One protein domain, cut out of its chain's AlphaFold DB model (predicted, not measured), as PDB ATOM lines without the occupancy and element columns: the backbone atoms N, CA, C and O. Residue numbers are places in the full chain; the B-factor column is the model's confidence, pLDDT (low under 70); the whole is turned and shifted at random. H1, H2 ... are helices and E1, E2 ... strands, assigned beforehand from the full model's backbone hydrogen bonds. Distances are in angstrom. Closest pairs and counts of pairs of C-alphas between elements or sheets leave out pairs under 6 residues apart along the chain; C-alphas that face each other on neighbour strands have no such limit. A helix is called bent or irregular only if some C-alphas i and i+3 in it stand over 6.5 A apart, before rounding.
ATOM      1  N   GLU A  15     201.927 242.573 271.878       96.25
ATOM      2  CA  GLU A  15     203.186 243.280 272.135       96.25
ATOM      3  C   GLU A  15     203.676 243.082 273.574       96.25
ATOM      4  O   GLU A  15     204.864 242.850 273.818       96.25
ATOM      5  N   THR A  16     202.756 243.126 274.539       97.19
ATOM      6  CA  THR A  16     203.078 242.899 275.950       97.19
ATOM      7  C   THR A  16     203.545 241.464 276.188       97.19
ATOM      8  O   THR A  16     204.577 241.264 276.834       97.19
ATOM      9  N   MET A  17     202.852 240.472 275.622       97.69
ATOM     10  CA  MET A  17     203.248 239.061 275.675       97.69
ATOM     11  C   MET A  17     204.649 238.857 275.092       97.69
ATOM     12  O   MET A  17     205.475 238.167 275.692       97.69
ATOM     13  N   LYS A  18     204.956 239.495 273.957       97.69
ATOM     14  CA  LYS A  18     206.286 239.432 273.337       97.69
ATOM     15  C   LYS A  18     207.369 240.034 274.209       97.69
ATOM     16  O   LYS A  18     208.431 239.435 274.364       97.69
ATOM     17  N   ARG A  19     207.103 241.189 274.817       98.12
ATOM     18  CA  ARG A  19     208.050 241.836 275.731       98.12
ATOM     19  C   ARG A  19     208.375 240.941 276.928       98.12
ATOM     20  O   ARG A  19     209.547 240.785 277.257       98.12
ATOM     21  N   VAL A  20     207.357 240.336 277.546       97.94
ATOM     22  CA  VAL A  20     207.533 239.422 278.689       97.94
ATOM     23  C   VAL A  20     208.332 238.187 278.283       97.94
ATOM     24  O   VAL A  20     209.291 237.832 278.965       97.94
ATOM     25  N   TYR A  21     207.999 237.573 277.147       98.06
ATOM     26  CA  TYR A  21     208.730 236.417 276.633       98.06
ATOM     27  C   TYR A  21     210.203 236.720 276.362       98.06
ATOM     28  O   TYR A  21     211.066 236.022 276.887       98.06
ATOM     29  N   ARG A  22     210.504 237.781 275.604       98.25
ATOM     30  CA  ARG A  22     211.887 238.166 275.278       98.25
ATOM     31  C   ARG A  22     212.704 238.432 276.537       98.25
ATOM     32  O   ARG A  22     213.855 238.005 276.628       98.25
ATOM     33  N   TYR A  23     212.099 239.098 277.520       98.12
ATOM     34  CA  TYR A  23     212.734 239.318 278.813       98.12
ATOM     35  C   TYR A  23     213.024 237.988 279.516       98.12
ATOM     36  O   TYR A  23     214.172 237.712 279.857       98.12
ATOM     37  N   GLN A  24     212.023 237.122 279.666       97.50
ATOM     38  CA  GLN A  24     212.177 235.860 280.389       97.50
ATOM     39  C   GLN A  24     213.137 234.877 279.698       97.50
ATOM     40  O   GLN A  24     213.898 234.191 280.384       97.50
ATOM     41  N   ALA A  25     213.139 234.834 278.363       94.94
ATOM     42  CA  ALA A  25     214.032 233.998 277.563       94.94
ATOM     43  C   ALA A  25     215.507 234.408 277.722       94.94
ATOM     44  O   ALA A  25     216.385 233.549 277.737       94.94
ATOM     45  N   THR A  26     215.777 235.706 277.900       95.75
ATOM     46  CA  THR A  26     217.135 236.249 278.082       95.75
ATOM     47  C   THR A  26     217.571 236.337 279.551       95.75
ATOM     48  O   THR A  26     218.767 236.372 279.829       95.75
ATOM     49  N   HIS A  27     216.629 236.311 280.501       96.00
ATOM     50  CA  HIS A  27     216.873 236.461 281.946       96.00
ATOM     51  C   HIS A  27     216.448 235.216 282.728       96.00
ATOM     52  O   HIS A  27     215.685 235.262 283.694       96.00
ATOM     53  N   GLN A  28     216.934 234.062 282.294       92.19
ATOM     54  CA  GLN A  28     216.616 232.797 282.932       92.19
ATOM     55  C   GLN A  28     217.263 232.661 284.321       92.19
ATOM     56  O   GLN A  28     218.488 232.639 284.456       92.19
ATOM     57  N   THR A  29     216.440 232.469 285.359       93.00
ATOM     58  CA  THR A  29     216.915 232.134 286.713       93.00
ATOM     59  C   THR A  29     217.721 230.838 286.685       93.00
ATOM     60  O   THR A  29     217.239 229.831 286.174       93.00
ATOM     61  N   ARG A  30     218.948 230.847 287.219       93.62
ATOM     62  CA  ARG A  30     219.847 229.672 287.224       93.62
ATOM     63  C   ARG A  30     219.803 228.876 288.526       93.62
ATOM     64  O   ARG A  30     220.113 227.688 288.538       93.62
ATOM     65  N   SER A  31     219.444 229.525 289.627       94.94
ATOM     66  CA  SER A  31     219.392 228.899 290.940       94.94
ATOM     67  C   SER A  31     218.406 229.601 291.866       94.94
ATOM     68  O   SER A  31     218.056 230.763 291.667       94.94
ATOM     69  N   VAL A  32     217.967 228.874 292.891       93.00
ATOM     70  CA  VAL A  32     217.118 229.376 293.975       93.00
ATOM     71  C   VAL A  32     217.727 229.013 295.321       93.00
ATOM     72  O   VAL A  32     218.347 227.957 295.476       93.00
ATOM     73  N   ILE A  33     217.534 229.877 296.313       94.44
ATOM     74  CA  ILE A  33     217.910 229.598 297.699       94.44
ATOM     75  C   ILE A  33     216.707 228.941 298.372       94.44
ATOM     76  O   ILE A  33     215.628 229.526 298.462       94.44
ATOM     77  N   ARG A  34     216.870 227.695 298.819       91.00
ATOM     78  CA  ARG A  34     215.822 226.984 299.560       91.00
ATOM     79  C   ARG A  34     215.640 227.605 300.942       91.00
ATOM     80  O   ARG A  34     216.555 228.220 301.480       91.00
ATOM     81  N   ARG A  35     214.502 227.324 301.589       92.56
ATOM     82  CA  ARG A  35     214.258 227.703 302.998       92.56
ATOM     83  C   ARG A  35     215.361 227.229 303.955       92.56
ATOM     84  O   ARG A  35     215.587 227.855 304.977       92.56
ATOM     85  N   SER A  36     216.064 226.150 303.609       92.69
ATOM     86  CA  SER A  36     217.211 225.629 304.362       92.69
ATOM     87  C   SER A  36     218.522 226.408 304.166       92.69
ATOM     88  O   SER A  36     219.551 225.981 304.676       92.69
ATOM     89  N   GLY A  37     218.529 227.483 303.370       94.81
ATOM     90  CA  GLY A  37     219.728 228.247 303.006       94.81
ATOM     91  C   GLY A  37     220.586 227.606 301.908       94.81
ATOM     92  O   GLY A  37     221.513 228.233 301.407       94.81
ATOM     93  N   LYS A  38     220.280 226.372 301.488       94.81
ATOM     94  CA  LYS A  38     221.018 225.686 300.418       94.81
ATOM     95  C   LYS A  38     220.631 226.222 299.040       94.81
ATOM     96  O   LYS A  38     219.445 226.363 298.735       94.81
ATOM     97  N   VAL A  39     221.633 226.433 298.190       95.81
ATOM     98  CA  VAL A  39     221.443 226.778 296.777       95.81
ATOM     99  C   VAL A  39     221.038 225.527 295.996       95.81
ATOM    100  O   VAL A  39     221.682 224.484 296.097       95.81
ATOM    101  N   ARG A  40     219.970 225.636 295.206       93.56
ATOM    102  CA  ARG A  40     219.535 224.627 294.235       93.56
ATOM    103  C   ARG A  40     219.685 225.210 292.837       93.56
ATOM    104  O   ARG A  40     219.103 226.253 292.558       93.56
ATOM    105  N   PHE A  41     220.420 224.528 291.969       94.88
ATOM    106  CA  PHE A  41     220.466 224.859 290.547       94.88
ATOM    107  C   PHE A  41     219.226 224.318 289.839       94.88
ATOM    108  O   PHE A  41     218.805 223.194 290.120       94.88
ATOM    109  N   ILE A  42     218.646 225.138 288.963       93.81
ATOM    110  CA  ILE A  42     217.474 224.777 288.165       93.81
ATOM    111  C   ILE A  42     217.967 224.049 286.915       93.81
ATOM    112  O   ILE A  42     218.775 224.592 286.161       93.81
ATOM    113  N   LYS A  43     217.490 222.825 286.713       94.12
ATOM    114  CA  LYS A  43     217.699 222.029 285.502       94.12
ATOM    115  C   LYS A  43     216.693 222.435 284.431       94.12
ATOM    116  O   LYS A  43     215.606 222.912 284.739       94.12
ATOM    117  N   ASP A  44     217.009 222.163 283.172       93.19
ATOM    118  CA  ASP A  44     216.116 222.515 282.061       93.19
ATOM    119  C   ASP A  44     214.801 221.724 282.056       93.19
ATOM    120  O   ASP A  44     213.788 222.208 281.557       93.19
ATOM    121  N   THR A  45     214.785 220.537 282.659       95.44
ATOM    122  CA  THR A  45     213.580 219.712 282.824       95.44
ATOM    123  C   THR A  45     212.842 219.955 284.140       95.44
ATOM    124  O   THR A  45     211.815 219.322 284.367       95.44
ATOM    125  N   ASP A  46     213.326 220.862 284.998       95.69
ATOM    126  CA  ASP A  46     212.615 221.210 286.228       95.69
ATOM    127  C   ASP A  46     211.305 221.955 285.914       95.69
ATOM    128  O   ASP A  46     211.175 222.640 284.890       95.69
ATOM    129  N   TRP A  47     210.338 221.863 286.827       96.00
ATOM    130  CA  TRP A  47     208.989 222.369 286.591       96.00
ATOM    131  C   TRP A  47     208.932 223.858 286.263       96.00
ATOM    132  O   TRP A  47     208.126 224.257 285.427       96.00
ATOM    133  N   GLU A  48     209.813 224.683 286.839       95.50
ATOM    134  CA  GLU A  48     209.837 226.121 286.559       95.50
ATOM    135  C   GLU A  48     210.063 226.394 285.063       95.50
ATOM    136  O   GLU A  48     209.452 227.287 284.470       95.50
ATOM    137  N   ARG A  49     210.936 225.594 284.438       96.12
ATOM    138  CA  ARG A  49     211.232 225.656 283.005       96.12
ATOM    139  C   ARG A  49     210.103 225.056 282.186       96.12
ATOM    140  O   ARG A  49     209.690 225.678 281.210       96.12
ATOM    141  N   GLY A  50     209.597 223.892 282.589       96.88
ATOM    142  CA  GLY A  50     208.512 223.224 281.875       96.88
ATOM    143  C   GLY A  50     207.245 224.081 281.809       96.88
ATOM    144  O   GLY A  50     206.672 224.220 280.732       96.88
ATOM    145  N   VAL A  51     206.863 224.744 282.910       97.69
ATOM    146  CA  VAL A  51     205.727 225.681 282.928       97.69
ATOM    147  C   VAL A  51     205.968 226.824 281.944       97.69
ATOM    148  O   VAL A  51     205.127 227.069 281.081       97.69
ATOM    149  N   PHE A  52     207.122 227.496 282.017       97.88
ATOM    150  CA  PHE A  52     207.433 228.603 281.109       97.88
ATOM    151  C   PHE A  52     207.330 228.184 279.637       97.88
ATOM    152  O   PHE A  52     206.654 228.852 278.855       97.88
ATOM    153  N   TRP A  53     207.949 227.065 279.263       98.00
ATOM    154  CA  TRP A  53     207.960 226.616 277.873       98.00
ATOM    155  C   TRP A  53     206.619 226.052 277.397       98.00
ATOM    156  O   TRP A  53     206.297 226.233 276.226       98.00
ATOM    157  N   SER A  54     205.795 225.474 278.281       97.94
ATOM    158  CA  SER A  54     204.405 225.114 277.949       97.94
ATOM    159  C   SER A  54     203.572 226.354 277.598       97.94
ATOM    160  O   SER A  54     202.856 226.371 276.600       97.94
ATOM    161  N   CYS A  55     203.752 227.457 278.333       97.62
ATOM    162  CA  CYS A  55     203.097 228.726 278.025       97.62
ATOM    163  C   CYS A  55     203.595 229.333 276.706       97.62
ATOM    164  O   CYS A  55     202.808 229.930 275.974       97.62
ATOM    165  N   VAL A  56     204.887 229.190 276.385       98.38
ATOM    166  CA  VAL A  56     205.442 229.634 275.094       98.38
ATOM    167  C   VAL A  56     204.877 228.804 273.936       98.38
ATOM    168  O   VAL A  56     204.507 229.384 272.918       98.38
ATOM    169  N   ALA A  57     204.742 227.484 274.103       98.19
ATOM    170  CA  ALA A  57     204.088 226.616 273.122       98.19
ATOM    171  C   ALA A  57     202.630 227.040 272.886       98.19
ATOM    172  O   ALA A  57     202.226 227.269 271.747       98.19
ATOM    173  N   ALA A  58     201.867 227.262 273.959       97.75
ATOM    174  CA  ALA A  58     200.493 227.751 273.874       97.75
ATOM    175  C   ALA A  58     200.399 229.139 273.210       97.75
ATOM    176  O   ALA A  58     199.494 229.386 272.410       97.75
ATOM    177  N   ALA A  59     201.343 230.043 273.494       98.06
ATOM    178  CA  ALA A  59     201.415 231.349 272.841       98.06
ATOM    179  C   ALA A  59     201.675 231.215 271.334       98.06
ATOM    180  O   ALA A  59     201.033 231.911 270.546       98.06
ATOM    181  N   TRP A  60     202.560 230.303 270.921       98.38
ATOM    182  CA  TRP A  60     202.753 229.979 269.510       98.38
ATOM    183  C   TRP A  60     201.471 229.425 268.879       98.38
ATOM    184  O   TRP A  60     201.031 229.969 267.872       98.38
ATOM    185  N   LEU A  61     200.819 228.430 269.485       96.94
ATOM    186  CA  LEU A  61     199.564 227.866 268.966       96.94
ATOM    187  C   LEU A  61     198.472 228.935 268.786       96.94
ATOM    188  O   LEU A  61     197.735 228.911 267.803       96.94
ATOM    189  N   ALA A  62     198.390 229.900 269.704       96.75
ATOM    190  CA  ALA A  62     197.397 230.971 269.657       96.75
ATOM    191  C   ALA A  62     197.714 232.086 268.644       96.75
ATOM    192  O   ALA A  62     196.801 232.775 268.193       96.75
ATOM    193  N   THR A  63     198.990 232.307 268.309       96.06
ATOM    194  CA  THR A  63     199.430 233.478 267.518       96.06
ATOM    195  C   THR A  63     200.073 233.124 266.181       96.06
ATOM    196  O   THR A  63     200.201 233.993 265.323       96.06
ATOM    197  N   SER A  64     200.481 231.868 265.991       96.81
ATOM    198  CA  SER A  64     201.321 231.395 264.882       96.81
ATOM    199  C   SER A  64     202.643 232.162 264.719       96.81
ATOM    200  O   SER A  64     203.251 232.140 263.649       96.81
ATOM    201  N   ASP A  65     203.109 232.845 265.767       97.62
ATOM    202  CA  ASP A  65     204.320 233.657 265.709       97.62
ATOM    203  C   ASP A  65     205.582 232.788 265.840       97.62
ATOM    204  O   ASP A  65     205.775 232.064 266.822       97.62
ATOM    205  N   GLN A  66     206.455 232.889 264.836       98.00
ATOM    206  CA  GLN A  66     207.645 232.051 264.685       98.00
ATOM    207  C   GLN A  66     208.668 232.224 265.806       98.00
ATOM    208  O   GLN A  66     209.287 231.252 266.212       98.00
ATOM    209  N   GLU A  67     208.807 233.412 266.395       98.19
ATOM    210  CA  GLU A  67     209.809 233.600 267.453       98.19
ATOM    211  C   GLU A  67     209.422 232.848 268.746       98.19
ATOM    212  O   GLU A  67     210.299 232.508 269.545       98.19
ATOM    213  N   TYR A  68     208.129 232.568 268.965       98.62
ATOM    214  CA  TYR A  68     207.723 231.648 270.031       98.62
ATOM    215  C   TYR A  68     208.078 230.206 269.676       98.62
ATOM    216  O   TYR A  68     208.664 229.527 270.520       98.62
ATOM    217  N   LEU A  69     207.777 229.774 268.443       98.50
ATOM    218  CA  LEU A  69     208.107 228.433 267.955       98.50
ATOM    219  C   LEU A  69     209.604 228.155 268.065       98.50
ATOM    220  O   LEU A  69     209.986 227.161 268.669       98.50
ATOM    221  N   ASP A  70     210.446 229.048 267.550       98.25
ATOM    222  CA  ASP A  70     211.903 228.907 267.572       98.25
ATOM    223  C   ASP A  70     212.429 228.732 269.002       98.25
ATOM    224  O   ASP A  70     213.281 227.882 269.269       98.25
ATOM    225  N   GLY A  71     211.881 229.503 269.947       97.88
ATOM    226  CA  GLY A  71     212.239 229.409 271.356       97.88
ATOM    227  C   GLY A  71     211.903 228.051 271.960       97.88
ATOM    228  O   GLY A  71     212.778 227.396 272.535       97.88
ATOM    229  N   VAL A  72     210.644 227.617 271.830       98.06
ATOM    230  CA  VAL A  72     210.222 226.327 272.387       98.06
ATOM    231  C   VAL A  72     210.902 225.163 271.664       98.06
ATOM    232  O   VAL A  72     211.358 224.234 272.324       98.06
ATOM    233  N   MET A  73     211.096 225.238 270.346       97.75
ATOM    234  CA  MET A  73     211.837 224.238 269.579       97.75
ATOM    235  C   MET A  73     213.273 224.109 270.073       97.75
ATOM    236  O   MET A  73     213.713 222.998 270.361       97.75
ATOM    237  N   ASN A  74     213.983 225.223 270.269       97.25
ATOM    238  CA  ASN A  74     215.331 225.200 270.830       97.25
ATOM    239  C   ASN A  74     215.358 224.531 272.216       97.25
ATOM    240  O   ASN A  74     216.224 223.701 272.485       97.25
ATOM    241  N   TYR A  75     214.379 224.823 273.076       97.00
ATOM    242  CA  TYR A  75     214.236 224.156 274.371       97.00
ATOM    243  C   TYR A  75     213.994 222.639 274.252       97.00
ATOM    244  O   TYR A  75     214.659 221.841 274.923       97.00
ATOM    245  N   THR A  76     213.061 222.222 273.391       96.12
ATOM    246  CA  THR A  76     212.715 220.801 273.204       96.12
ATOM    247  C   THR A  76     213.887 219.992 272.647       96.12
ATOM    248  O   THR A  76     214.185 218.904 273.142       96.12
ATOM    249  N   LEU A  77     214.625 220.556 271.687       95.06
ATOM    250  CA  LEU A  77     215.819 219.942 271.110       95.06
ATOM    251  C   LEU A  77     216.966 219.886 272.125       95.06
ATOM    252  O   LEU A  77     217.638 218.861 272.223       95.06
ATOM    253  N   HIS A  78     217.156 220.941 272.924       95.00
ATOM    254  CA  HIS A  78     218.183 220.982 273.967       95.00
ATOM    255  C   HIS A  78     217.971 219.907 275.043       95.00
ATOM    256  O   HIS A  78     218.909 219.228 275.458       95.00
ATOM    257  N   THR A  79     216.725 219.719 275.471       95.81
ATOM    258  CA  THR A  79     216.349 218.674 276.438       95.81
ATOM    259  C   THR A  79     216.295 217.278 275.806       95.81
ATOM    260  O   THR A  79     216.418 216.262 276.501       95.81
ATOM    261  N   GLY A  80     216.173 217.208 274.478       94.88
ATOM    262  CA  GLY A  80     216.054 215.970 273.716       94.88
ATOM    263  C   GLY A  80     214.729 215.261 273.967       94.88
ATOM    264  O   GLY A  80     214.722 214.033 274.026       94.88
ATOM    265  N   PHE A  81     213.648 216.025 274.179       95.44
ATOM    266  CA  PHE A  81     212.293 215.511 274.433       95.44
ATOM    267  C   PHE A  81     212.198 214.561 275.646       95.44
ATOM    268  O   PHE A  81     211.297 213.729 275.750       95.44
ATOM    269  N   ARG A  82     213.142 214.663 276.590       95.94
ATOM    270  CA  ARG A  82     213.192 213.798 277.772       95.94
ATOM    271  C   ARG A  82     212.462 214.434 278.954       95.94
ATOM    272  O   ARG A  82     212.749 215.589 279.264       95.94
ATOM    273  N   PRO A  83     211.592 213.685 279.657       96.75
ATOM    274  CA  PRO A  83     211.071 214.136 280.940       96.75
ATOM    275  C   PRO A  83     212.206 214.299 281.960       96.75
ATOM    276  O   PRO A  83     213.343 213.856 281.753       96.75
ATOM    277  N   GLY A  84     211.887 214.916 283.093       96.12
ATOM    278  CA  GLY A  84     212.772 214.926 284.248       96.12
ATOM    279  C   GLY A  84     213.079 213.511 284.775       96.12
ATOM    280  O   GLY A  84     212.460 212.520 284.378       96.12
ATOM    281  N   PRO A  85     214.097 213.385 285.640       94.44
ATOM    282  CA  PRO A  85     214.675 212.091 286.009       94.44
ATOM    283  C   PRO A  85     213.784 211.200 286.893       94.44
ATOM    284  O   PRO A  85     214.047 210.002 286.997       94.44
ATOM    285  N   ASN A  86     212.771 211.748 287.561       93.56
ATOM    286  CA  ASN A  86     211.951 211.043 288.540       93.56
ATOM    287  C   ASN A  86     210.606 210.638 287.930       93.56
ATOM    288  O   ASN A  86     209.685 211.440 287.802       93.56
ATOM    289  N   LEU A  87     210.471 209.345 287.639       87.44
ATOM    290  CA  LEU A  87     209.358 208.759 286.888       87.44
ATOM    291  C   LEU A  87     207.948 209.124 287.382       87.44
ATOM    292  O   LEU A  87     207.036 209.208 286.573       87.44
ATOM    293  N   ARG A  88     207.749 209.307 288.692       91.25
ATOM    294  CA  ARG A  88     206.426 209.580 289.291       91.25
ATOM    295  C   ARG A  88     206.315 210.960 289.926       91.25
ATOM    296  O   ARG A  88     205.336 211.249 290.604       91.25
ATOM    297  N   PHE A  89     207.320 211.810 289.739       95.12
ATOM    298  CA  PHE A  89     207.263 213.171 290.243       95.12
ATOM    299  C   PHE A  89     206.592 214.048 289.188       95.12
ATOM    300  O   PHE A  89     207.120 214.208 288.093       95.12
ATOM    301  N   ALA A  90     205.406 214.581 289.491       96.06
ATOM    302  CA  ALA A  90     204.596 215.294 288.501       96.06
ATOM    303  C   ALA A  90     205.346 216.470 287.847       96.06
ATOM    304  O   ALA A  90     205.244 216.658 286.637       96.06
ATOM    305  N   ASP A  91     206.153 217.191 288.627       96.88
ATOM    306  CA  ASP A  91     207.034 218.281 288.187       96.88
ATOM    307  C   ASP A  91     207.995 217.880 287.058       96.88
ATOM    308  O   ASP A  91     208.360 218.717 286.241       96.88
ATOM    309  N   ASP A  92     208.385 216.608 286.973       96.88
ATOM    310  CA  ASP A  92     209.300 216.121 285.940       96.88
ATOM    311  C   ASP A  92     208.570 215.834 284.610       96.88
ATOM    312  O   ASP A  92     209.212 215.649 283.575       96.88
ATOM    313  N   LEU A  93     207.230 215.837 284.597       96.94
ATOM    314  CA  LEU A  93     206.404 215.584 283.408       96.94
ATOM    315  C   LEU A  93     205.879 216.854 282.724       96.94
ATOM    316  O   LEU A  93     205.448 216.778 281.572       96.94
ATOM    317  N   ILE A  94     205.925 218.015 283.381       97.69
ATOM    318  CA  ILE A  94     205.390 219.279 282.835       97.69
ATOM    319  C   ILE A  94     206.090 219.722 281.548       97.69
ATOM    320  O   ILE A  94     205.444 220.213 280.625       97.69
ATOM    321  N   CYS A  95     207.398 219.484 281.427       97.31
ATOM    322  CA  CYS A  95     208.146 219.796 280.207       97.31
ATOM    323  C   CYS A  95     207.601 219.060 278.969       97.31
ATOM    324  O   CYS A  95     207.646 219.596 277.862       97.31
ATOM    325  N   CYS A  96     207.006 217.878 279.156       97.38
ATOM    326  CA  CYS A  96     206.446 217.087 278.068       97.38
ATOM    327  C   CYS A  96     205.185 217.697 277.444       97.38
ATOM    328  O   CYS A  96     204.866 217.339 276.315       97.38
ATOM    329  N   GLN A  97     204.500 218.632 278.110       97.44
ATOM    330  CA  GLN A  97     203.382 219.358 277.493       97.44
ATOM    331  C   GLN A  97     203.874 220.168 276.287       97.44
ATOM    332  O   GLN A  97     203.376 219.991 275.179       97.44
ATOM    333  N   ALA A  98     204.950 220.942 276.472       97.38
ATOM    334  CA  ALA A  98     205.579 221.697 275.389       97.38
ATOM    335  C   ALA A  98     206.109 220.777 274.277       97.38
ATOM    336  O   ALA A  98     206.006 221.111 273.101       97.38
ATOM    337  N   TYR A  99     206.662 219.614 274.641       97.12
ATOM    338  CA  TYR A  99     207.159 218.630 273.673       97.12
ATOM    339  C   TYR A  99     206.043 218.124 272.765       97.12
ATOM    340  O   TYR A  99     206.223 218.069 271.552       97.12
ATOM    341  N   LEU A 100     204.894 217.779 273.347       96.31
ATOM    342  CA  LEU A 100     203.740 217.263 272.617       96.31
ATOM    343  C   LEU A 100     203.095 218.334 271.729       96.31
ATOM    344  O   LEU A 100     202.683 218.007 270.619       96.31
ATOM    345  N   ASP A 101     203.070 219.594 272.171       95.69
ATOM    346  CA  ASP A 101     202.529 220.710 271.384       95.69
ATOM    347  C   ASP A 101     203.333 220.971 270.102       95.69
ATOM    348  O   ASP A 101     202.753 221.215 269.044       95.69
ATOM    349  N   VAL A 102     204.667 220.905 270.172       95.50
ATOM    350  CA  VAL A 102     205.540 221.194 269.017       95.50
ATOM    351  C   VAL A 102     205.910 219.959 268.204       95.50
ATOM    352  O   VAL A 102     206.384 220.086 267.075       95.50
ATOM    353  N   TRP A 103     205.684 218.756 268.740       95.00
ATOM    354  CA  TRP A 103     206.006 217.502 268.062       95.00
ATOM    355  C   TRP A 103     205.462 217.404 266.623       95.00
ATOM    356  O   TRP A 103     206.217 216.947 265.763       95.00
ATOM    357  N   PRO A 104     204.239 217.876 266.287       92.12
ATOM    358  CA  PRO A 104     203.740 217.850 264.910       92.12
ATOM    359  C   PRO A 104     204.618 218.591 263.889       92.12
ATOM    360  O   PRO A 104     204.530 218.298 262.700       92.12
ATOM    361  N   VAL A 105     205.461 219.533 264.329       92.44
ATOM    362  CA  VAL A 105     206.387 220.279 263.459       92.44
ATOM    363  C   VAL A 105     207.581 219.417 263.041       92.44
ATOM    364  O   VAL A 105     208.033 219.515 261.903       92.44
ATOM    365  N   ILE A 106     208.087 218.565 263.941       89.25
ATOM    366  CA  ILE A 106     209.199 217.649 263.636       89.25
ATOM    367  C   ILE A 106     208.714 216.314 263.071       89.25
ATOM    368  O   ILE A 106     209.382 215.738 262.221       89.25
ATOM    369  N   ALA A 107     207.563 215.828 263.548       87.62
ATOM    370  CA  ALA A 107     206.934 214.570 263.160       87.62
ATOM    371  C   ALA A 107     207.872 213.340 263.188       87.62
ATOM    372  O   ALA A 107     207.719 212.428 262.379       87.62
ATOM    373  N   ILE A 108     208.826 213.298 264.131       88.81
ATOM    374  CA  ILE A 108     209.732 212.157 264.352       88.81
ATOM    375  C   ILE A 108     209.160 211.300 265.492       88.81
ATOM    376  O   ILE A 108     209.192 211.753 266.642       88.81
ATOM    377  N   PRO A 109     208.621 210.095 265.230       85.69
ATOM    378  CA  PRO A 109     208.011 209.254 266.264       85.69
ATOM    379  C   PRO A 109     208.948 208.948 267.438       85.69
ATOM    380  O   PRO A 109     208.531 209.008 268.595       85.69
ATOM    381  N   GLU A 110     210.228 208.707 267.149       89.81
ATOM    382  CA  GLU A 110     211.257 208.332 268.122       89.81
ATOM    383  C   GLU A 110     211.523 209.446 269.148       89.81
ATOM    384  O   GLU A 110     211.934 209.176 270.276       89.81
ATOM    385  N   ALA A 111     211.237 210.707 268.798       91.62
ATOM    386  CA  ALA A 111     211.424 211.838 269.706       91.62
ATOM    387  C   ALA A 111     210.557 211.719 270.971       91.62
ATOM    388  O   ALA A 111     210.981 212.149 272.039       91.62
ATOM    389  N   LEU A 112     209.369 211.109 270.881       93.00
ATOM    390  CA  LEU A 112     208.463 210.950 272.025       93.00
ATOM    391  C   LEU A 112     208.675 209.652 272.807       93.00
ATOM    392  O   LEU A 112     208.023 209.470 273.837       93.00
ATOM    393  N   GLU A 113     209.580 208.762 272.389       93.62
ATOM    394  CA  GLU A 113     209.859 207.514 273.115       93.62
ATOM    395  C   GLU A 113     210.140 207.723 274.613       93.62
ATOM    396  O   GLU A 113     209.579 206.974 275.424       93.62
ATOM    397  N   PRO A 114     210.930 208.734 275.042       94.25
ATOM    398  CA  PRO A 114     211.160 208.972 276.464       94.25
ATOM    399  C   PRO A 114     209.875 209.316 277.226       94.25
ATOM    400  O   PRO A 114     209.636 208.777 278.309       94.25
ATOM    401  N   THR A 115     209.029 210.177 276.655       94.25
ATOM    402  CA  THR A 115     207.737 210.575 277.232       94.25
ATOM    403  C   THR A 115     206.767 209.397 277.281       94.25
ATOM    404  O   THR A 115     206.149 209.154 278.319       94.25
ATOM    405  N   ILE A 116     206.674 208.619 276.194       94.19
ATOM    406  CA  ILE A 116     205.836 207.415 276.113       94.19
ATOM    407  C   ILE A 116     206.259 206.414 277.180       94.19
ATOM    408  O   ILE A 116     205.407 205.907 277.910       94.19
ATOM    409  N   LYS A 117     207.562 206.150 277.319       93.94
ATOM    410  CA  LYS A 117     208.087 205.222 278.324       93.94
ATOM    411  C   LYS A 117     207.762 205.680 279.744       93.94
ATOM    412  O   LYS A 117     207.346 204.856 280.558       93.94
ATOM    413  N   ALA A 118     207.929 206.971 280.032       94.25
ATOM    414  CA  ALA A 118     207.647 207.519 281.353       94.25
ATOM    415  C   ALA A 118     206.163 207.386 281.722       94.25
ATOM    416  O   ALA A 118     205.833 206.827 282.766       94.25
ATOM    417  N   ILE A 119     205.267 207.815 280.828       94.06
ATOM    418  CA  ILE A 119     203.819 207.723 281.049       94.06
ATOM    419  C   ILE A 119     203.358 206.266 281.118       94.06
ATOM    420  O   ILE A 119     202.609 205.910 282.025       94.06
ATOM    421  N   SER A 120     203.840 205.405 280.218       94.00
ATOM    422  CA  SER A 120     203.461 203.986 280.195       94.00
ATOM    423  C   SER A 120     203.801 203.289 281.509       94.00
ATOM    424  O   SER A 120     203.006 202.497 282.001       94.00
ATOM    425  N   ALA A 121     204.942 203.603 282.124       92.75
ATOM    426  CA  ALA A 121     205.303 203.011 283.407       92.75
ATOM    427  C   ALA A 121     204.365 203.444 284.553       92.75
ATOM    428  O   ALA A 121     204.088 202.647 285.444       92.75
ATOM    429  N   ILE A 122     203.831 204.671 284.516       93.62
ATOM    430  CA  ILE A 122     202.838 205.143 285.495       93.62
ATOM    431  C   ILE A 122     201.481 204.473 285.257       93.62
ATOM    432  O   ILE A 122     200.839 204.041 286.211       93.62
ATOM    433  N   VAL A 123     201.053 204.372 283.993       92.81
ATOM    434  CA  VAL A 123     199.766 203.770 283.601       92.81
ATOM    435  C   VAL A 123     199.735 202.264 283.874       92.81
ATOM    436  O   VAL A 123     198.711 201.752 284.316       92.81
ATOM    437  N   ASN A 124     200.843 201.560 283.635       93.81
ATOM    438  CA  ASN A 124     200.940 200.113 283.844       93.81
ATOM    439  C   ASN A 124     200.972 199.726 285.329       93.81
ATOM    440  O   ASN A 124     200.570 198.621 285.682       93.81
ATOM    441  N   GLU A 125     201.434 200.627 286.195       93.94
ATOM    442  CA  GLU A 125     201.466 200.433 287.644       93.94
ATOM    443  C   GLU A 125     200.841 201.659 288.336       93.94
ATOM    444  O   GLU A 125     201.553 202.518 288.876       93.94
ATOM    445  N   PRO A 126     199.505 201.810 288.272       93.12
ATOM    446  CA  PRO A 126     198.836 202.976 288.824       93.12
ATOM    447  C   PRO A 126     198.883 202.937 290.352       93.12
ATOM    448  O   PRO A 126     198.647 201.901 290.975       93.12
ATOM    449  N   LYS A 127     199.149 204.091 290.962       93.31
ATOM    450  CA  LYS A 127     199.063 204.285 292.411       93.31
ATOM    451  C   LYS A 127     197.892 205.206 292.741       93.31
ATOM    452  O   LYS A 127     197.422 205.938 291.866       93.31
ATOM    453  N   PRO A 128     197.394 205.194 293.988       92.75
ATOM    454  CA  PRO A 128     196.420 206.180 294.425       92.75
ATOM    455  C   PRO A 128     196.913 207.602 294.137       92.75
ATOM    456  O   PRO A 128     198.069 207.930 294.394       92.75
ATOM    457  N   GLY A 129     196.023 208.484 293.671       85.19
ATOM    458  CA  GLY A 129     196.394 209.873 293.365       85.19
ATOM    459  C   GLY A 129     196.968 210.623 294.572       85.19
ATOM    460  O   GLY A 129     197.801 211.501 294.411       85.19
ATOM    461  N   ARG A 130     196.604 210.230 295.801       89.19
ATOM    462  CA  ARG A 130     197.189 210.769 297.038       89.19
ATOM    463  C   ARG A 130     198.645 210.341 297.272       89.19
ATOM    464  O   ARG A 130     199.279 210.909 298.151       89.19
ATOM    465  N   GLU A 131     199.170 209.367 296.538       92.19
ATOM    466  CA  GLU A 131     200.589 208.991 296.564       92.19
ATOM    467  C   GLU A 131     201.373 209.713 295.466       92.19
ATOM    468  O   GLU A 131     202.410 210.306 295.752       92.19
ATOM    469  N   ASP A 132     200.864 209.715 294.232       89.94
ATOM    470  CA  ASP A 132     201.564 210.335 293.098       89.94
ATOM    471  C   ASP A 132     201.417 211.863 293.073       89.94
ATOM    472  O   ASP A 132     202.381 212.587 292.832       89.94
ATOM    473  N   TRP A 133     200.211 212.368 293.339       93.56
ATOM    474  CA  TRP A 133     199.797 213.766 293.165       93.56
ATOM    475  C   TRP A 133     199.192 214.315 294.458       93.56
ATOM    476  O   TRP A 133     198.053 214.780 294.522       93.56
ATOM    477  N   TRP A 134     199.969 214.229 295.534       93.94
ATOM    478  CA  TRP A 134     199.543 214.630 296.875       93.94
ATOM    479  C   TRP A 134     199.476 216.149 297.097       93.94
ATOM    480  O   TRP A 134     198.982 216.579 298.142       93.94
ATOM    481  N   TRP A 135     199.958 216.956 296.148       96.19
ATOM    482  CA  TRP A 135     199.895 218.419 296.168       96.19
ATOM    483  C   TRP A 135     199.100 218.945 294.969       96.19
ATOM    484  O   TRP A 135     199.048 218.304 293.921       96.19
ATOM    485  N   CYS A 136     198.468 220.111 295.116       95.31
ATOM    486  CA  CYS A 136     197.568 220.653 294.094       95.31
ATOM    487  C   CYS A 136     198.263 220.944 292.761       95.31
ATOM    488  O   CYS A 136     197.678 220.691 291.710       95.31
ATOM    489  N   ASP A 137     199.507 221.421 292.788       96.75
ATOM    490  CA  ASP A 137     200.223 221.834 291.577       96.75
ATOM    491  C   ASP A 137     200.470 220.637 290.646       96.75
ATOM    492  O   ASP A 137     200.444 220.796 289.427       96.75
ATOM    493  N   ALA A 138     200.589 219.416 291.192       96.62
ATOM    494  CA  ALA A 138     200.730 218.181 290.416       96.62
ATOM    495  C   ALA A 138     199.627 218.003 289.361       96.62
ATOM    496  O   ALA A 138     199.882 217.426 288.303       96.62
ATOM    497  N   LEU A 139     198.423 218.526 289.628       95.06
ATOM    498  CA  LEU A 139     197.280 218.449 288.717       95.06
ATOM    499  C   LEU A 139     197.453 219.307 287.458       95.06
ATOM    500  O   LEU A 139     196.829 219.020 286.440       95.06
ATOM    501  N   PHE A 140     198.308 220.329 287.512       96.19
ATOM    502  CA  PHE A 140     198.744 221.064 286.329       96.19
ATOM    503  C   PHE A 140     199.945 220.383 285.665       96.19
ATOM    504  O   PHE A 140     200.010 220.315 284.439       96.19
ATOM    505  N   MET A 141     200.878 219.847 286.459       97.31
ATOM    506  CA  MET A 141     202.160 219.358 285.945       97.31
ATOM    507  C   MET A 141     202.043 218.094 285.086       97.31
ATOM    508  O   MET A 141     202.608 218.032 283.996       97.31
ATOM    509  N   ALA A 142     201.311 217.083 285.558       95.69
ATOM    510  CA  ALA A 142     201.290 215.767 284.923       95.69
ATOM    511  C   ALA A 142     200.060 215.507 284.030       95.69
ATOM    512  O   ALA A 142     200.261 215.130 282.875       95.69
ATOM    513  N   PRO A 143     198.802 215.701 284.483       95.00
ATOM    514  CA  PRO A 143     197.615 215.216 283.767       95.00
ATOM    515  C   PRO A 143     197.475 215.686 282.316       95.00
ATOM    516  O   PRO A 143     197.101 214.890 281.454       95.00
ATOM    517  N   ALA A 144     197.805 216.945 282.014       94.75
ATOM    518  CA  ALA A 144     197.711 217.460 280.648       94.75
ATOM    519  C   ALA A 144     198.673 216.738 279.684       94.75
ATOM    520  O   ALA A 144     198.315 216.510 278.531       94.75
ATOM    521  N   THR A 145     199.828 216.262 280.164       95.62
ATOM    522  CA  THR A 145     200.743 215.429 279.371       95.62
ATOM    523  C   THR A 145     200.109 214.083 279.005       95.62
ATOM    524  O   THR A 145     200.236 213.636 277.867       95.62
ATOM    525  N   PHE A 146     199.380 213.441 279.927       94.88
ATOM    526  CA  PHE A 146     198.660 212.189 279.636       94.88
ATOM    527  C   PHE A 146     197.577 212.414 278.580       94.88
ATOM    528  O   PHE A 146     197.462 211.638 277.629       94.88
ATOM    529  N   ALA A 147     196.805 213.494 278.728       93.75
ATOM    530  CA  ALA A 147     195.750 213.841 277.786       93.75
ATOM    531  C   ALA A 147     196.325 214.110 276.385       93.75
ATOM    532  O   ALA A 147     195.889 213.493 275.411       93.75
ATOM    533  N   ALA A 148     197.356 214.953 276.284       92.12
ATOM    534  CA  ALA A 148     198.011 215.273 275.018       92.12
ATOM    535  C   ALA A 148     198.642 214.033 274.361       92.12
ATOM    536  O   ALA A 148     198.458 213.812 273.163       92.12
ATOM    537  N   LEU A 149     199.305 213.168 275.138       92.25
ATOM    538  CA  LEU A 149     199.921 211.958 274.595       92.25
ATOM    539  C   LEU A 149     198.877 210.977 274.051       92.25
ATOM    540  O   LEU A 149     199.115 210.359 273.015       92.25
ATOM    541  N   SER A 150     197.714 210.847 274.699       88.31
ATOM    542  CA  SER A 150     196.660 209.949 274.210       88.31
ATOM    543  C   SER A 150     196.161 210.342 272.811       88.31
ATOM    544  O   SER A 150     195.960 209.472 271.963       88.31
ATOM    545  N   ASN A 151     196.083 211.645 272.520       84.31
ATOM    546  CA  ASN A 151     195.741 212.160 271.193       84.31
ATOM    547  C   ASN A 151     196.815 211.832 270.145       84.31
ATOM    548  O   ASN A 151     196.492 211.374 269.049       84.31
ATOM    549  N   VAL A 152     198.095 212.012 270.486       79.69
ATOM    550  CA  VAL A 152     199.217 211.737 269.568       79.69
ATOM    551  C   VAL A 152     199.382 210.236 269.317       79.69
ATOM    552  O   VAL A 152     199.604 209.817 268.184       79.69
ATOM    553  N   HIS A 153     199.222 209.396 270.339       66.06
ATOM    554  CA  HIS A 153     199.372 207.947 270.203       66.06
ATOM    555  C   HIS A 153     198.274 207.324 269.325       66.06
ATOM    556  O   HIS A 153     198.541 206.377 268.581       66.06
ATOM    557  N   MET A 154     197.049 207.866 269.347       59.25
ATOM    558  CA  MET A 154     196.027 207.486 268.366       59.25
ATOM    559  C   MET A 154     196.502 207.771 266.935       59.25
ATOM    560  O   MET A 154     196.342 206.926 266.060       59.25
ATOM    561  N   ILE A 155     197.162 208.906 266.694       58.81
ATOM    562  CA  ILE A 155     197.718 209.236 265.375       58.81
ATOM    563  C   ILE A 155     198.878 208.296 265.019       58.81
ATOM    564  O   ILE A 155     198.918 207.784 263.909       58.81
ATOM    565  N   LEU A 156     199.794 208.009 265.944       58.47
ATOM    566  CA  LEU A 156     200.971 207.180 265.662       58.47
ATOM    567  C   LEU A 156     200.656 205.692 265.452       58.47
ATOM    568  O   LEU A 156     201.336 205.039 264.666       58.47
ATOM    569  N   VAL A 157     199.642 205.144 266.128       58.44
ATOM    570  CA  VAL A 157     199.337 203.702 266.073       58.44
ATOM    571  C   VAL A 157     198.102 203.398 265.234       58.44
ATOM    572  O   VAL A 157     198.127 202.478 264.421       58.44
ATOM    573  N   ILE A 158     197.020 204.164 265.379       57.69
ATOM    574  CA  ILE A 158     195.749 203.849 264.709       57.69
ATOM    575  C   ILE A 158     195.795 204.280 263.242       57.69
ATOM    576  O   ILE A 158     195.319 203.540 262.385       57.69
ATOM    577  N   TRP A 159     196.408 205.426 262.925       49.19
ATOM    578  CA  TRP A 159     196.451 205.947 261.554       49.19
ATOM    579  C   TRP A 159     197.238 205.052 260.578       49.19
ATOM    580  O   TRP A 159     196.697 204.738 259.515       49.19
ATOM    581  N   PRO A 160     198.450 204.546 260.901       55.84
ATOM    582  CA  PRO A 160     199.172 203.657 259.991       55.84
ATOM    583  C   PRO A 160     198.497 202.292 259.852       55.84
ATOM    584  O   PRO A 160     198.510 201.718 258.764       55.84
ATOM    585  N   ILE A 161     197.862 201.783 260.917       56.34
ATOM    586  CA  ILE A 161     197.049 200.560 260.856       56.34
ATOM    587  C   ILE A 161     195.854 200.775 259.920       56.34
ATOM    588  O   ILE A 161     195.617 199.947 259.046       56.34
TER     589      ILE A 161
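What this domain is: This is residues 15 to 161 of the 213 residues of the protein "Predicted unsaturated glucuronyl hydrolase involved in regulation of bacterial surface properties, and related proteins" of Salmonella enterica subsp. arizonae (UniProt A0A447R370). A cluster of helices is gathered round H4, with H2 and H3 on one side of it and H8 and H5 on the other. H1 and a small two-stranded hairpin, E1 and E2, make the end beyond H2 and H3, while short H6 and H7 lie on the stretch that loops from H5 back to H8. The printed part has 147 residues, with eight named helices and two named strands in the order H1 E1 E2 H2 H3 H4 H5 H6 H7 H8; the sheet E1 - E2 is antiparallel and the class is mostly helix. It is compact, with a radius of gyration of the C-alphas of 15.9 A and spans of 47 by 39 by 23 A.

How they stand to each other: E1, residues 31 to 33, and E2, residues 39 to 41, form an antiparallel hairpin at 156 degrees, with N 32 and O 40 within hydrogen-bond range at 2.9 A. H1, residues 15 to 26, is close to but not clearly touching H2, residues 47 to 63; their closest C-alphas, of Tyr 21 and Val 56, are 7.7 A apart. H2 with residues 53 to 60 alone touches H3, residues 66 to 79, closest at the C-alphas of Trp 60 and Tyr 68, 5.3 A; this helical hairpin has a shallow tilt of 33 degrees, only just short of steep. The hub is H4, residues 95 to 106, which touches H2 at the C-alphas of Gly 50 and Cys 95, 3.8 A, at a steep tilt of 39 degrees, the same way. H4 touches H3 with residues 98 to 102 alone, closest at the C-alphas of Thr 76 and Tyr 99, 6.0 A. With residues 96 to 101 alone H4 touches residues 144 to 152 of H8, residues 143 to 161, closest at the C-alphas of Gln 97 and Thr 145, 5.1 A. H5, residues 109 to 124, only just touches H4 and H8, with 3 pairs of C-alphas within 8 A each; the closest are Cys 96 and Thr 115, 6.7 A, and Ile 119 and Phe 146, 7.0 A. H6, residues 129 to 132, touches no helix, and H7, residues 138 to 141, meets H8 only through their link. Every O i to N i+4 pair is within hydrogen-bond range in H1, H2 and H3, against 5 of 8 in H4, 9 of 12 in H5 and 12 of 15 in H8; H6 and H7 are too short for such a pair.

Where its parts are: H1 begins at C-alpha 15 (203.186, 243.280, 272.135), and H8, 27.2 A long, ends at C-alpha 161 (197.049, 200.560, 260.856). H2 measures 24.1 A, H5 21.0 A and H3 19.8 A. H4 and H5 are irregular: C-alphas 101 and 104 are 7.2 A apart, and C-alphas 111 and 114 are 7.3 A apart. H5 has a kink of 43 degrees near residue 116.

The domain as a whole: The C-alphas farthest apart, of Gly 37 and Ile 161, are 55.3 A apart. The printed part has no cut, and the one long link is H3 to H4, residues 80 to 94. Mean pLDDT of the printed part is 92.5; residues 153 to 161 are under 70.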